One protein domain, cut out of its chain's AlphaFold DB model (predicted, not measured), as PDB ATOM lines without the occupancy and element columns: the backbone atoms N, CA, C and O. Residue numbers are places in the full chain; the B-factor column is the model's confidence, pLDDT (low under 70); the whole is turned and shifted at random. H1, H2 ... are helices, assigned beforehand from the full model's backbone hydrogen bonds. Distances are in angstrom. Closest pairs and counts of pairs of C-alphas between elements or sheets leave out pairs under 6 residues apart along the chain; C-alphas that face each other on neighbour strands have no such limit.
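AT A GLANCE: This is residues 27 to 80 and 97 to 153 of the 156 residues of an uncharacterized protein of Oikopleura dioica (UniProt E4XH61). Four long helices, H1, H2, H4 and H6, lie side by side lengthwise in a bundle, with the two small helices, H3 and H5, at one end of it. Contacts run from H2 to H1, from H1 to H4 and from H4 to H6, while the side between H2 and H6 is less well closed, these two being near each other without touching. H1 and H6 run one way along the bundle, H2 and H4 the other way. The printed part has 111 residues with six named helices, H1 to H6 in order along the chain, and no named strand; the class is all helix. The whole is compact, with a radius of gyration of the C-alphas of 14.2 A, and elongated in outline, spanning 44 by 25 by 21 A.

HOW THE PARTS SIT: Begin with H1, residues 27 to 44, and follow it through the short link to H2, residues 51 to 69. They form a helical hairpin: they touch, opposite ways at a shallow tilt of 9 degrees, and their closest C-alphas are those of Glu 38 and Ile 55, 5.6 A apart. A tight link of one residue leads to H3, residues 71 to 74, which meets H2 only through their link. Beyond the cut find H4, residues 103 to 122, the hub, the helix that touches most others. H4 touches H1, opposite ways at a shallow tilt of 17 degrees; the closest C-alphas are those of Leu 33 and Ile 110, 6.3 A apart. H4 also touches H2, the same way at a shallow tilt of 18 degrees, but with residues 118 to 122 alone against 65 to 69 of H2; the C-alphas of Phe 69 and Met 122 come closest, at 6.3 A. Next comes H5, residues 126 to 131, which only just touches H4, with 3 pairs of C-alphas within 8 A, and only at the corner. H5 is apart from H1, H2 and H3. Last is H6, residues 133 to 152, which touches H4, opposite ways at a shallow tilt of 5 degrees; look at the closest C-alphas, those of Arg 115 and Val 135, 5.0 A apart. H5 and H6 also only just touch, only at the corner, with 3 pairs within 8 A. H1 and H6 are close but not clearly touching, with the C-alphas of Trp 44 and Leu 149 8.0 A apart. In the backbones of H1, H2, H4, H5 and H6 every O i to N i+4 pair is within hydrogen-bond range; H3 is too short for such a pair.

IN THESE COORDINATES: Find C-alpha 27 at (160.405, 172.994, 183.614); from there H1 runs 25.7 A to C-alpha 44. H2 covers 27.2 A from Lys 51 to Phe 69, and H3 runs from Arg 71 to Gln 74. Then look for C-alpha 103 at (170.228, 187.383, 166.189), where H4 sets out on its 27.5 A to Met 122. H5 runs from Ser 126 to Tyr 131. H6 takes 28.5 A from Tyr 133 to Leu 152, ending at C-alpha 152 at (176.781, 195.621, 167.480).

THE WHOLE: The two C-alphas farthest apart are those of Glu 73 and Tyr 153, at 45.5 A. Residues 81 to 96 are not printed, and across this cut C-alpha 80 and C-alpha 97 are 23.0 A apart. Of the links that are printed whole, no link is long. The mean pLDDT of the printed part is 94.9, and residue 74 is the one printed residue under 70.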
ATOM      1  N   LEU A  27     159.064 172.646 183.126       92.50
ATOM      2  CA  LEU A  27     160.405 172.994 183.614       92.50
ATOM      3  C   LEU A  27     161.524 172.630 182.628       92.50
ATOM      4  O   LEU A  27     162.477 173.388 182.498       92.50
ATOM      5  N   GLN A  28     161.391 171.541 181.862       91.88
ATOM      6  CA  GLN A  28     162.367 171.205 180.816       91.88
ATOM      7  C   GLN A  28     162.341 172.247 179.694       91.88
ATOM      8  O   GLN A  28     163.388 172.687 179.223       91.88
ATOM      9  N   ARG A  29     161.142 172.696 179.296       91.62
ATOM     10  CA  ARG A  29     160.979 173.782 178.319       91.62
ATOM     11  C   ARG A  29     161.608 175.084 178.815       91.62
ATOM     12  O   ARG A  29     162.299 175.751 178.051       91.62
ATOM     13  N   LEU A  30     161.376 175.439 180.077       94.81
ATOM     14  CA  LEU A  30     161.940 176.642 180.689       94.81
ATOM     15  C   LEU A  30     163.472 176.581 180.753       94.81
ATOM     16  O   LEU A  30     164.148 177.537 180.372       94.81
ATOM     17  N   ASN A  31     164.017 175.434 181.157       96.00
ATOM     18  CA  ASN A  31     165.454 175.204 181.169       96.00
ATOM     19  C   ASN A  31     166.045 175.309 179.753       96.00
ATOM     20  O   ASN A  31     167.052 175.987 179.553       96.00
ATOM     21  N   ARG A  32     165.367 174.752 178.739       95.12
ATOM     22  CA  ARG A  32     165.813 174.859 177.344       95.12
ATOM     23  C   ARG A  32     165.806 176.298 176.823       95.12
ATOM     24  O   ARG A  32     166.738 176.688 176.131       95.12
ATOM     25  N   LEU A  33     164.807 177.107 177.185       97.06
ATOM     26  CA  LEU A  33     164.796 178.546 176.874       97.06
ATOM     27  C   LEU A  33     165.970 179.292 177.526       97.06
ATOM     28  O   LEU A  33     166.481 180.252 176.953       97.06
ATOM     29  N   THR A  34     166.408 178.845 178.703       98.38
ATOM     30  CA  THR A  34     167.573 179.407 179.405       98.38
ATOM     31  C   THR A  34     168.867 179.061 178.694       98.38
ATOM     32  O   THR A  34     169.639 179.966 178.387       98.38
ATOM     33  N   GLN A  35     169.037 177.798 178.304       97.94
ATOM     34  CA  GLN A  35     170.168 177.369 177.479       97.94
ATOM     35  C   GLN A  35     170.220 178.144 176.158       97.94
ATOM     36  O   GLN A  35     171.257 178.685 175.809       97.94
ATOM     37  N   PHE A  36     169.090 178.301 175.461       98.12
ATOM     38  CA  PHE A  36     169.035 179.105 174.237       98.12
ATOM     39  C   PHE A  36     169.381 180.578 174.464       98.12
ATOM     40  O   PHE A  36     170.027 181.189 173.615       98.12
ATOM     41  N   SER A  37     168.965 181.161 175.594       98.56
ATOM     42  CA  SER A  37     169.333 182.541 175.922       98.56
ATOM     43  C   SER A  37     170.829 182.706 176.173       98.56
ATOM     44  O   SER A  37     171.378 183.738 175.811       98.56
ATOM     45  N   GLU A  38     171.491 181.702 176.744       98.62
ATOM     46  CA  GLU A  38     172.944 181.681 176.906       98.62
ATOM     47  C   GLU A  38     173.641 181.475 175.555       98.62
ATOM     48  O   GLU A  38     174.440 182.320 175.164       98.62
ATOM     49  N   GLU A  39     173.226 180.461 174.779       98.38
ATOM     50  CA  GLU A  39     173.744 180.168 173.431       98.38
ATOM     51  C   GLU A  39     173.735 181.423 172.535       98.38
ATOM     52  O   GLU A  39     174.745 181.758 171.917       98.38
ATOM     53  N   ILE A  40     172.613 182.154 172.464       98.31
ATOM     54  CA  ILE A  40     172.521 183.349 171.611       98.31
ATOM     55  C   ILE A  40     173.345 184.528 172.152       98.31
ATOM     56  O   ILE A  40     173.852 185.327 171.363       98.31
ATOM     57  N   LEU A  41     173.462 184.661 173.479       98.62
ATOM     58  CA  LEU A  41     174.259 185.718 174.101       98.62
ATOM     59  C   LEU A  41     175.746 185.486 173.830       98.62
ATOM     60  O   LEU A  41     176.431 186.425 173.434       98.62
ATOM     61  N   ASP A  42     176.227 184.254 173.965       98.31
ATOM     62  CA  ASP A  42     177.613 183.911 173.647       98.31
ATOM     63  C   ASP A  42     177.928 184.027 172.162       98.31
ATOM     64  O   ASP A  42     179.002 184.489 171.804       98.31
ATOM     65  N   GLN A  43     176.993 183.673 171.282       97.75
ATOM     66  CA  GLN A  43     177.252 183.721 169.846       97.75
ATOM     67  C   GLN A  43     177.271 185.153 169.279       97.75
ATOM     68  O   GLN A  43     178.032 185.437 168.356       97.75
ATOM     69  N   TRP A  44     176.414 186.047 169.786       98.12
ATOM     70  CA  TRP A  44     176.133 187.333 169.128       98.12
ATOM     71  C   TRP A  44     176.360 188.571 170.002       98.12
ATOM     72  O   TRP A  44     176.189 189.693 169.534       98.12
ATOM     73  N   PHE A  45     176.711 188.424 171.280       98.00
ATOM     74  CA  PHE A  45     176.867 189.568 172.189       98.00
ATOM     75  C   PHE A  45     178.281 189.693 172.765       98.00
ATOM     76  O   PHE A  45     178.464 190.363 173.780       98.00
ATOM     77  N   ASP A  46     179.302 189.138 172.111       94.75
ATOM     78  CA  ASP A  46     180.694 189.238 172.577       94.75
ATOM     79  C   ASP A  46     181.209 190.683 172.681       94.75
ATOM     80  O   ASP A  46     181.981 191.013 173.579       94.75
ATOM     81  N   GLY A  47     180.716 191.596 171.835       95.56
ATOM     82  CA  GLY A  47     181.026 193.027 171.941       95.56
ATOM     83  C   GLY A  47     180.309 193.757 173.090       95.56
ATOM     84  O   GLY A  47     180.534 194.950 173.304       95.56
ATOM     85  N   LEU A  48     179.419 193.089 173.833       97.94
ATOM     86  CA  LEU A  48     178.675 193.675 174.943       97.94
ATOM     87  C   LEU A  48     179.366 193.366 176.276       97.94
ATOM     88  O   LEU A  48     179.197 192.292 176.840       97.94
ATOM     89  N   ALA A  49     180.003 194.367 176.885       98.06
ATOM     90  CA  ALA A  49     180.677 194.227 178.190       98.06
ATOM     91  C   ALA A  49     179.781 193.716 179.344       98.06
ATOM     92  O   ALA A  49     180.269 193.308 180.393       98.06
ATOM     93  N   SER A  50     178.454 193.768 179.185       98.19
ATOM     94  CA  SER A  50     177.481 193.258 180.160       98.19
ATOM     95  C   SER A  50     176.870 191.902 179.788       98.19
ATOM     96  O   SER A  50     175.892 191.509 180.425       98.19
ATOM     97  N   LYS A  51     177.421 191.186 178.795       98.31
ATOM     98  CA  LYS A  51     176.940 189.875 178.327       98.31
ATOM     99  C   LYS A  51     176.689 188.905 179.484       98.31
ATOM    100  O   LYS A  51     175.556 188.474 179.681       98.31
ATOM    101  N   ASP A  52     177.681 188.679 180.339       98.50
ATOM    102  CA  ASP A  52     177.569 187.703 181.437       98.50
ATOM    103  C   ASP A  52     176.521 188.107 182.484       98.50
ATOM    104  O   ASP A  52     175.865 187.268 183.112       98.50
ATOM    105  N   ARG A  53     176.286 189.417 182.645       98.62
ATOM    106  CA  ARG A  53     175.188 189.920 183.484       98.62
ATOM    107  C   ARG A  53     173.831 189.604 182.864       98.62
ATOM    108  O   ARG A  53     172.880 189.369 183.604       98.62
ATOM    109  N   TRP A  54     173.710 189.609 181.538       98.69
ATOM    110  CA  TRP A  54     172.492 189.176 180.854       98.69
ATOM    111  C   TRP A  54     172.256 187.677 180.993       98.69
ATOM    112  O   TRP A  54     171.142 187.307 181.365       98.69
ATOM    113  N   ILE A  55     173.292 186.852 180.825       98.75
ATOM    114  CA  ILE A  55     173.225 185.401 181.070       98.75
ATOM    115  C   ILE A  55     172.725 185.144 182.501       98.75
ATOM    116  O   ILE A  55     171.688 184.511 182.713       98.75
ATOM    117  N   SER A  56     173.362 185.782 183.490       98.75
ATOM    118  CA  SER A  56     172.970 185.688 184.905       98.75
ATOM    119  C   SER A  56     171.524 186.132 185.158       98.75
ATOM    120  O   SER A  56     170.827 185.572 186.010       98.75
ATOM    121  N   LYS A  57     171.040 187.148 184.433       98.75
ATOM    122  CA  LYS A  57     169.656 187.627 184.542       98.75
ATOM    123  C   LYS A  57     168.662 186.597 184.016       98.75
ATOM    124  O   LYS A  57     167.661 186.379 184.698       98.75
ATOM    125  N   PHE A  58     168.918 185.971 182.866       98.75
ATOM    126  CA  PHE A  58     168.056 184.907 182.341       98.75
ATOM    127  C   PHE A  58     167.992 183.716 183.296       98.75
ATOM    128  O   PHE A  58     166.888 183.370 183.714       98.75
ATOM    129  N   ALA A  59     169.135 183.211 183.766       98.69
ATOM    130  CA  ALA A  59     169.185 182.139 184.766       98.69
ATOM    131  C   ALA A  59     168.446 182.515 186.065       98.69
ATOM    132  O   ALA A  59     167.612 181.775 186.579       98.69
ATOM    133  N   THR A  60     168.654 183.736 186.572       98.75
ATOM    134  CA  THR A  60     167.924 184.225 187.755       98.75
ATOM    135  C   THR A  60     166.412 184.290 187.515       98.75
ATOM    136  O   THR A  60     165.623 184.102 188.447       98.75
ATOM    137  N   ASN A  61     165.978 184.626 186.299       98.56
ATOM    138  CA  ASN A  61     164.561 184.684 185.963       98.56
ATOM    139  C   ASN A  61     163.946 183.294 185.816       98.56
ATOM    140  O   ASN A  61     162.829 183.104 186.294       98.56
ATOM    141  N   GLU A  62     164.668 182.346 185.226       98.19
ATOM    142  CA  GLU A  62     164.271 180.941 185.182       98.19
ATOM    143  C   GLU A  62     164.016 180.408 186.592       98.19
ATOM    144  O   GLU A  62     162.880 180.039 186.886       98.19
ATOM    145  N   GLY A  63     164.963 180.563 187.521       97.94
ATOM    146  CA  GLY A  63     164.750 180.123 188.900       97.94
ATOM    147  C   GLY A  63     163.573 180.830 189.593       97.94
ATOM    148  O   GLY A  63     162.915 180.264 190.467       97.94
ATOM    149  N   ARG A  64     163.240 182.078 189.220       96.25
ATOM    150  CA  ARG A  64     162.016 182.752 189.714       96.25
ATOM    151  C   ARG A  64     160.748 182.131 189.134       96.25
ATOM    152  O   ARG A  64     159.738 182.080 189.834       96.25
ATOM    153  N   MET A  65     160.773 181.748 187.865       96.44
ATOM    154  CA  MET A  65     159.650 181.121 187.173       96.44
ATOM    155  C   MET A  65     159.429 179.697 187.690       96.44
ATOM    156  O   MET A  65     158.312 179.385 188.085       96.44
ATOM    157  N   GLU A  66     160.488 178.902 187.835       95.94
ATOM    158  CA  GLU A  66     160.449 177.566 188.438       95.94
ATOM    159  C   GLU A  66     159.864 177.594 189.857       95.94
ATOM    160  O   GLU A  66     158.867 176.925 190.133       95.94
ATOM    161  N   ARG A  67     160.406 178.433 190.754       94.75
ATOM    162  CA  ARG A  67     159.896 178.536 192.135       94.75
ATOM    163  C   ARG A  67     158.429 178.944 192.206       94.75
ATOM    164  O   ARG A  67     157.735 178.583 193.152       94.75
ATOM    165  N   ASN A  68     157.958 179.749 191.257       93.25
ATOM    166  CA  ASN A  68     156.556 180.142 191.213       93.25
ATOM    167  C   ASN A  68     155.672 179.025 190.656       93.25
ATOM    168  O   ASN A  68     154.588 178.822 191.187       93.25
ATOM    169  N   PHE A  69     156.138 178.299 189.642       93.00
ATOM    170  CA  PHE A  69     155.449 177.132 189.101       93.00
ATOM    171  C   PHE A  69     155.259 176.044 190.170       93.00
ATOM    172  O   PHE A  69     154.152 175.554 190.358       93.00
ATOM    173  N   LEU A  70     156.299 175.750 190.954       91.75
ATOM    174  CA  LEU A  70     156.258 174.745 192.026       91.75
ATOM    175  C   LEU A  70     155.567 175.221 193.321       91.75
ATOM    176  O   LEU A  70     155.426 174.451 194.270       91.75
ATOM    177  N   ARG A  71     155.152 176.492 193.412       87.31
ATOM    178  CA  ARG A  71     154.695 177.096 194.672       87.31
ATOM    179  C   ARG A  71     153.422 176.432 195.200       87.31
ATOM    180  O   ARG A  71     152.379 176.524 194.559       87.31
ATOM    181  N   GLY A  72     153.499 175.905 196.427       77.56
ATOM    182  CA  GLY A  72     152.354 175.388 197.183       77.56
ATOM    183  C   GLY A  72     151.616 174.285 196.433       77.56
ATOM    184  O   GLY A  72     150.450 174.480 196.119       77.56
ATOM    185  N   GLU A  73     152.320 173.202 196.086       76.06
ATOM    186  CA  GLU A  73     151.771 172.068 195.319       76.06
ATOM    187  C   GLU A  73     151.158 172.501 193.977       76.06
ATOM    188  O   GLU A  73     150.055 172.112 193.619       76.06
ATOM    189  N   GLN A  74     151.868 173.359 193.235       69.88
ATOM    190  CA  GLN A  74     151.386 173.941 191.975       69.88
ATOM    191  C   GLN A  74     150.122 174.809 192.110       69.88
ATOM    192  O   GLN A  74     149.403 175.021 191.142       69.88
ATOM    193  N   ARG A  75     149.882 175.463 193.255       76.06
ATOM    194  CA  ARG A  75     148.829 176.498 193.375       76.06
ATOM    195  C   ARG A  75     148.901 177.575 192.278       76.06
ATOM    196  O   ARG A  75     147.919 178.259 191.998       76.06
ATOM    197  N   CYS A  76     150.095 177.809 191.740       83.44
ATOM    198  CA  CYS A  76     150.373 178.817 190.719       83.44
ATOM    199  C   CYS A  76     150.782 178.227 189.362       83.44
ATOM    200  O   CYS A  76     150.573 178.894 188.347       83.44
ATOM    201  N   GLY A  77     151.405 177.047 189.360       86.62
ATOM    202  CA  GLY A  77     151.796 176.320 188.158       86.62
ATOM    203  C   GLY A  77     150.632 175.514 187.598       86.62
ATOM    204  O   GLY A  77     149.776 175.069 188.348       86.62
ATOM    205  N   PHE A  78     150.594 175.305 186.292       87.88
ATOM    206  CA  PHE A  78     149.671 174.351 185.688       87.88
ATOM    207  C   PHE A  78     150.469 173.274 184.967       87.88
ATOM    208  O   PHE A  78     151.279 173.601 184.097       87.88
ATOM    209  N   PHE A  79     150.243 172.011 185.317       88.00
ATOM    210  CA  PHE A  79     150.706 170.877 184.531       88.00
ATOM    211  C   PHE A  79     149.734 169.709 184.643       88.00
ATOM    212  O   PHE A  79     149.435 169.261 185.745       88.00
ATOM    213  N   ASP A  80     149.288 169.196 183.502       84.88
ATOM    214  CA  ASP A  80     148.481 167.978 183.425       84.88
ATOM    215  C   ASP A  80     149.071 167.058 182.361       84.88
ATOM    216  O   ASP A  80     149.043 167.371 181.173       84.88
ATOM    217  N   ARG A  97     162.416 175.974 168.994       85.88
ATOM    218  CA  ARG A  97     163.493 176.347 168.082       85.88
ATOM    219  C   ARG A  97     163.619 177.868 168.037       85.88
ATOM    220  O   ARG A  97     162.631 178.582 168.183       85.88
ATOM    221  N   TYR A  98     164.842 178.351 167.852       94.50
ATOM    222  CA  TYR A  98     165.109 179.755 167.557       94.50
ATOM    223  C   TYR A  98     166.066 179.869 166.366       94.50
ATOM    224  O   TYR A  98     166.766 178.909 166.020       94.50
ATOM    225  N   ASP A  99     166.070 181.031 165.730       95.69
ATOM    226  CA  ASP A  99     166.950 181.369 164.627       95.69
ATOM    227  C   ASP A  99     168.364 181.648 165.149       95.69
ATOM    228  O   ASP A  99     168.592 182.570 165.932       95.69
ATOM    229  N   ARG A 100     169.323 180.815 164.732       96.25
ATOM    230  CA  ARG A 100     170.739 180.936 165.114       96.25
ATOM    231  C   ARG A 100     171.553 181.815 164.165       96.25
ATOM    232  O   ARG A 100     172.751 181.969 164.391       96.25
ATOM    233  N   THR A 101     170.934 182.320 163.102       96.06
ATOM    234  CA  THR A 101     171.563 183.072 162.009       96.06
ATOM    235  C   THR A 101     171.185 184.548 162.037       96.06
ATOM    236  O   THR A 101     172.060 185.390 161.863       96.06
ATOM    237  N   ASP A 102     169.924 184.868 162.327       96.00
ATOM    238  CA  ASP A 102     169.456 186.225 162.588       96.00
ATOM    239  C   ASP A 102     169.336 186.435 164.110       96.00
ATOM    240  O   ASP A 102     168.376 185.959 164.732       96.00
ATOM    241  N   PRO A 103     170.270 187.168 164.748       96.88
ATOM    242  CA  PRO A 103     170.228 187.383 166.189       96.88
ATOM    243  C   PRO A 103     169.031 188.224 166.648       96.88
ATOM    244  O   PRO A 103     168.573 188.059 167.784       96.88
ATOM    245  N   LYS A 104     168.490 189.110 165.797       97.31
ATOM    246  CA  LYS A 104     167.306 189.915 166.132       97.31
ATOM    247  C   LYS A 104     166.082 189.009 166.198       97.31
ATOM    248  O   LYS A 104     165.339 189.062 167.187       97.31
ATOM    249  N   LEU A 105     165.898 188.145 165.200       96.62
ATOM    250  CA  LEU A 105     164.817 187.159 165.191       96.62
ATOM    251  C   LEU A 105     164.987 186.123 166.307       96.62
ATOM    252  O   LEU A 105     164.045 185.902 167.071       96.62
ATOM    253  N   GLY A 106     166.186 185.565 166.468       97.06
ATOM    254  CA  GLY A 106     166.496 184.583 167.504       97.06
ATOM    255  C   GLY A 106     166.210 185.105 168.912       97.06
ATOM    256  O   GLY A 106     165.508 184.458 169.694       97.06
ATOM    257  N   MET A 107     166.649 186.330 169.228       98.06
ATOM    258  CA  MET A 107     166.400 186.946 170.535       98.06
ATOM    259  C   MET A 107     164.905 187.209 170.767       98.06
ATOM    260  O   MET A 107     164.377 186.980 171.865       98.06
ATOM    261  N   LYS A 108     164.185 187.644 169.724       97.50
ATOM    262  CA  LYS A 108     162.730 187.827 169.779       97.50
ATOM    263  C   LYS A 108     162.012 186.500 170.029       97.50
ATOM    264  O   LYS A 108     161.083 186.464 170.838       97.50
ATOM    265  N   GLN A 109     162.426 185.418 169.376       96.62
ATOM    266  CA  GLN A 109     161.839 184.088 169.550       96.62
ATOM    267  C   GLN A 109     162.080 183.550 170.961       96.62
ATOM    268  O   GLN A 109     161.126 183.133 171.614       96.62
ATOM    269  N   ILE A 110     163.306 183.649 171.483       97.44
ATOM    270  CA  ILE A 110     163.638 183.200 172.845       97.44
ATOM    271  C   ILE A 110     162.808 183.960 173.884       97.44
ATOM    272  O   ILE A 110     162.126 183.354 174.713       97.44
ATOM    273  N   THR A 111     162.801 185.295 173.823       98.19
ATOM    274  CA  THR A 111     162.020 186.118 174.762       98.19
ATOM    275  C   THR A 111     160.513 185.888 174.618       98.19
ATOM    276  O   THR A 111     159.801 185.858 175.625       98.19
ATOM    277  N   THR A 112     160.013 185.638 173.405       96.25
ATOM    278  CA  THR A 112     158.623 185.214 173.169       96.25
ATOM    279  C   THR A 112     158.337 183.850 173.790       96.25
ATOM    280  O   THR A 112     157.298 183.691 174.427       96.25
ATOM    281  N   GLY A 113     159.270 182.904 173.707       94.88
ATOM    282  CA  GLY A 113     159.164 181.594 174.343       94.88
ATOM    283  C   GLY A 113     158.951 181.694 175.853       94.88
ATOM    284  O   GLY A 113     158.035 181.067 176.380       94.88
ATOM    285  N   TYR A 114     159.703 182.554 176.549       96.94
ATOM    286  CA  TYR A 114     159.478 182.819 177.977       96.94
ATOM    287  C   TYR A 114     158.108 183.450 178.261       96.94
ATOM    288  O   TYR A 114     157.466 183.108 179.257       96.94
ATOM    289  N   ARG A 115     157.641 184.371 177.403       95.88
ATOM    290  CA  ARG A 115     156.303 184.978 177.536       95.88
ATOM    291  C   ARG A 115     155.211 183.926 177.408       95.88
ATOM    292  O   ARG A 115     154.364 183.838 178.295       95.88
ATOM    293  N   LYS A 116     155.252 183.128 176.336       92.81
ATOM    294  CA  LYS A 116     154.290 182.051 176.072       92.81
ATOM    295  C   LYS A 116     154.318 181.016 177.195       92.81
ATOM    296  O   LYS A 116     153.267 180.646 177.703       92.81
ATOM    297  N   TRP A 117     155.506 180.653 177.683       93.31
ATOM    298  CA  TRP A 117     155.650 179.767 178.837       93.31
ATOM    299  C   TRP A 117     154.941 180.314 180.083       93.31
ATOM    300  O   TRP A 117     154.175 179.599 180.724       93.31
ATOM    301  N   ALA A 118     155.146 181.593 180.415       94.31
ATOM    302  CA  ALA A 118     154.517 182.206 181.585       94.31
ATOM    303  C   ALA A 118     152.990 182.294 181.457       94.31
ATOM    304  O   ALA A 118     152.282 182.115 182.448       94.31
ATOM    305  N   LEU A 119     152.488 182.569 180.251       91.75
ATOM    306  CA  LEU A 119     151.055 182.603 179.964       91.75
ATOM    307  C   LEU A 119     150.431 181.204 180.020       91.75
ATOM    308  O   LEU A 119     149.345 181.059 180.562       91.75
ATOM    309  N   ARG A 120     151.123 180.170 179.536       88.88
ATOM    310  CA  ARG A 120     150.589 178.803 179.546       88.88
ATOM    311  C   ARG A 120     150.596 178.183 180.937       88.88
ATOM    312  O   ARG A 120     149.593 177.634 181.372       88.88
ATOM    313  N   TYR A 121     151.721 178.274 181.641       91.44
ATOM    314  CA  TYR A 121     151.952 177.464 182.840       91.44
ATOM    315  C   TYR A 121     151.866 178.248 184.146       91.44
ATOM    316  O   TYR A 121     151.940 177.649 185.210       91.44
ATOM    317  N   MET A 122     151.737 179.576 184.098       91.88
ATOM    318  CA  MET A 122     151.692 180.423 185.295       91.88
ATOM    319  C   MET A 122     150.638 181.539 185.229       91.88
ATOM    320  O   MET A 122     150.660 182.438 186.073       91.88
ATOM    321  N   ALA A 123     149.696 181.515 184.276       90.31
ATOM    322  CA  ALA A 123     148.693 182.579 184.134       90.31
ATOM    323  C   ALA A 123     147.846 182.804 185.396       90.31
ATOM    324  O   ALA A 123     147.487 183.942 185.689       90.31
ATOM    325  N   ALA A 124     147.567 181.754 186.173       88.19
ATOM    326  CA  ALA A 124     146.785 181.853 187.406       88.19
ATOM    327  C   ALA A 124     147.569 182.451 188.592       88.19
ATOM    328  O   ALA A 124     146.970 182.922 189.562       88.19
ATOM    329  N   CYS A 125     148.905 182.472 188.529       90.94
ATOM    330  CA  CYS A 125     149.749 183.030 189.581       90.94
ATOM    331  C   CYS A 125     149.476 184.532 189.736       90.94
ATOM    332  O   CYS A 125     149.614 185.270 188.767       90.94
ATOM    333  N   SER A 126     149.180 185.027 190.945       90.25
ATOM    334  CA  SER A 126     148.757 186.427 191.176       90.25
ATOM    335  C   SER A 126     149.679 187.479 190.546       90.25
ATOM    336  O   SER A 126     149.209 188.437 189.941       90.25
ATOM    337  N   GLY A 127     150.997 187.279 190.626       91.56
ATOM    338  CA  GLY A 127     151.980 188.158 189.991       91.56
ATOM    339  C   GLY A 127     151.861 188.217 188.464       91.56
ATOM    340  O   GLY A 127     152.069 189.269 187.864       91.56
ATOM    341  N   GLN A 128     151.522 187.099 187.828       93.69
ATOM    342  CA  GLN A 128     151.316 187.045 186.387       93.69
ATOM    343  C   GLN A 128     149.895 187.487 186.014       93.69
ATOM    344  O   GLN A 128     149.759 188.341 185.149       93.69
ATOM    345  N   LYS A 129     148.868 186.998 186.717       92.12
ATOM    346  CA  LYS A 129     147.454 187.343 186.517       92.12
ATOM    347  C   LYS A 129     147.179 188.843 186.628       92.12
ATOM    348  O   LYS A 129     146.496 189.406 185.785       92.12
ATOM    349  N   ASN A 130     147.702 189.481 187.677       95.00
ATOM    350  CA  ASN A 130     147.340 190.859 188.014       95.00
ATOM    351  C   ASN A 130     148.318 191.890 187.438       95.00
ATOM    352  O   ASN A 130     147.945 193.043 187.252       95.00
ATOM    353  N   TYR A 131     149.574 191.499 187.188       96.50
ATOM    354  CA  TYR A 131     150.644 192.447 186.842       96.50
ATOM    355  C   TYR A 131     151.488 192.034 185.636       96.50
ATOM    356  O   TYR A 131     152.403 192.767 185.253       96.50
ATOM    357  N   SER A 132     151.232 190.864 185.042       96.19
ATOM    358  CA  SER A 132     151.952 190.369 183.865       96.19
ATOM    359  C   SER A 132     153.479 190.391 184.021       96.19
ATOM    360  O   SER A 132     154.199 190.637 183.054       96.19
ATOM    361  N   TYR A 133     154.005 190.163 185.235       96.25
ATOM    362  CA  TYR A 133     155.418 190.423 185.545       96.25
ATOM    363  C   TYR A 133     156.406 189.729 184.602       96.25
ATOM    364  O   TYR A 133     157.402 190.345 184.223       96.25
ATOM    365  N   GLN A 134     156.164 188.469 184.228       97.06
ATOM    366  CA  GLN A 134     157.063 187.753 183.319       97.06
ATOM    367  C   GLN A 134     156.957 188.291 181.894       97.06
ATOM    368  O   GLN A 134     157.972 188.539 181.250       97.06
ATOM    369  N   VAL A 135     155.735 188.568 181.436       97.12
ATOM    370  CA  VAL A 135     155.488 189.140 180.106       97.12
ATOM    371  C   VAL A 135     156.150 190.510 179.962       97.12
ATOM    372  O   VAL A 135     156.906 190.737 179.017       97.12
ATOM    373  N   ASN A 136     155.946 191.390 180.942       98.38
ATOM    374  CA  ASN A 136     156.527 192.729 180.966       98.38
ATOM    375  C   ASN A 136     158.057 192.686 181.035       98.38
ATOM    376  O   ASN A 136     158.734 193.455 180.352       98.38
ATOM    377  N   ARG A 137     158.620 191.754 181.817       98.38
ATOM    378  CA  ARG A 137     160.071 191.555 181.894       98.38
ATOM    379  C   ARG A 137     160.653 191.142 180.548       98.38
ATOM    380  O   ARG A 137     161.624 191.755 180.117       98.38
ATOM    381  N   MET A 138     160.062 190.151 179.885       98.56
ATOM    382  CA  MET A 138     160.562 189.658 178.601       98.56
ATOM    383  C   MET A 138     160.426 190.696 177.487       98.56
ATOM    384  O   MET A 138     161.368 190.874 176.724       98.56
ATOM    385  N   ASN A 139     159.324 191.452 177.446       98.56
ATOM    386  CA  ASN A 139     159.170 192.572 176.512       98.56
ATOM    387  C   ASN A 139     160.272 193.621 176.708       98.56
ATOM    388  O   ASN A 139     160.923 194.036 175.749       98.56
ATOM    389  N   ARG A 140     160.522 194.014 177.963       98.75
ATOM    390  CA  ARG A 140     161.575 194.978 178.300       98.75
ATOM    391  C   ARG A 140     162.962 194.459 177.935       98.75
ATOM    392  O   ARG A 140     163.778 195.215 177.422       98.75
ATOM    393  N   TRP A 141     163.257 193.198 178.236       98.75
ATOM    394  CA  TRP A 141     164.567 192.614 177.955       98.75
ATOM    395  C   TRP A 141     164.810 192.465 176.463       98.75
ATOM    396  O   TRP A 141     165.882 192.852 176.014       98.75
ATOM    397  N   ASN A 142     163.803 192.023 175.705       98.69
ATOM    398  CA  ASN A 142     163.874 192.014 174.251       98.69
ATOM    399  C   ASN A 142     164.192 193.418 173.729       98.69
ATOM    400  O   ASN A 142     165.193 193.584 173.054       98.69
ATOM    401  N   ALA A 143     163.434 194.449 174.117       98.69
ATOM    402  CA  ALA A 143     163.682 195.816 173.646       98.69
ATOM    403  C   ALA A 143     165.128 196.294 173.899       98.69
ATOM    404  O   ALA A 143     165.747 196.887 173.018       98.69
ATOM    405  N   ILE A 144     165.691 196.000 175.076       98.75
ATOM    406  CA  ILE A 144     167.069 196.389 175.406       98.75
ATOM    407  C   ILE A 144     168.095 195.581 174.597       98.75
ATOM    408  O   ILE A 144     169.051 196.151 174.077       98.75
ATOM    409  N   LEU A 145     167.913 194.266 174.471       98.50
ATOM    410  CA  LEU A 145     168.840 193.408 173.728       98.50
ATOM    411  C   LEU A 145     168.793 193.693 172.223       98.50
ATOM    412  O   LEU A 145     169.840 193.720 171.588       98.50
ATOM    413  N   GLN A 146     167.623 194.024 171.674       98.38
ATOM    414  CA  GLN A 146     167.487 194.515 170.300       98.38
ATOM    415  C   GLN A 146     168.273 195.816 170.092       98.38
ATOM    416  O   GLN A 146     168.989 195.951 169.104       98.38
ATOM    417  N   ALA A 147     168.218 196.754 171.047       98.19
ATOM    418  CA  ALA A 147     169.011 197.982 170.972       98.19
ATOM    419  C   ALA A 147     170.527 197.706 171.002       98.19
ATOM    420  O   ALA A 147     171.292 198.371 170.305       98.19
ATOM    421  N   HIS A 148     170.971 196.704 171.770       98.12
ATOM    422  CA  HIS A 148     172.362 196.253 171.725       98.12
ATOM    423  C   HIS A 148     172.724 195.638 170.370       98.12
ATOM    424  O   HIS A 148     173.765 195.991 169.828       98.12
ATOM    425  N   LEU A 149     171.865 194.792 169.794       97.56
ATOM    426  CA  LEU A 149     172.101 194.187 168.480       97.56
ATOM    427  C   LEU A 149     172.213 195.228 167.367       97.56
ATOM    428  O   LEU A 149     173.113 195.121 166.548       97.56
ATOM    429  N   VAL A 150     171.375 196.269 167.373       96.88
ATOM    430  CA  VAL A 150     171.490 197.389 166.417       96.88
ATOM    431  C   VAL A 150     172.844 198.094 166.535       96.88
ATOM    432  O   VAL A 150     173.411 198.517 165.534       96.88
ATOM    433  N   ARG A 151     173.391 198.213 167.750       96.12
ATOM    434  CA  ARG A 151     174.709 198.824 167.967       96.12
ATOM    435  C   ARG A 151     175.862 197.910 167.545       96.12
ATOM    436  O   ARG A 151     176.868 198.415 167.062       96.12
ATOM    437  N   LEU A 152     175.746 196.609 167.799       96.06
ATOM    438  CA  LEU A 152     176.781 195.621 167.480       96.06
ATOM    439  C   LEU A 152     176.823 195.303 165.980       96.06
ATOM    440  O   LEU A 152     177.903 195.115 165.430       96.06
ATOM    441  N   TYR A 153     175.657 195.292 165.330       95.00
ATOM    442  CA  TYR A 153     175.470 194.923 163.930       95.00
ATOM    443  C   TYR A 153     174.569 195.955 163.227       95.00
ATOM    444  O   TYR A 153     173.390 195.690 162.981       95.00
TER     445      TYR A 153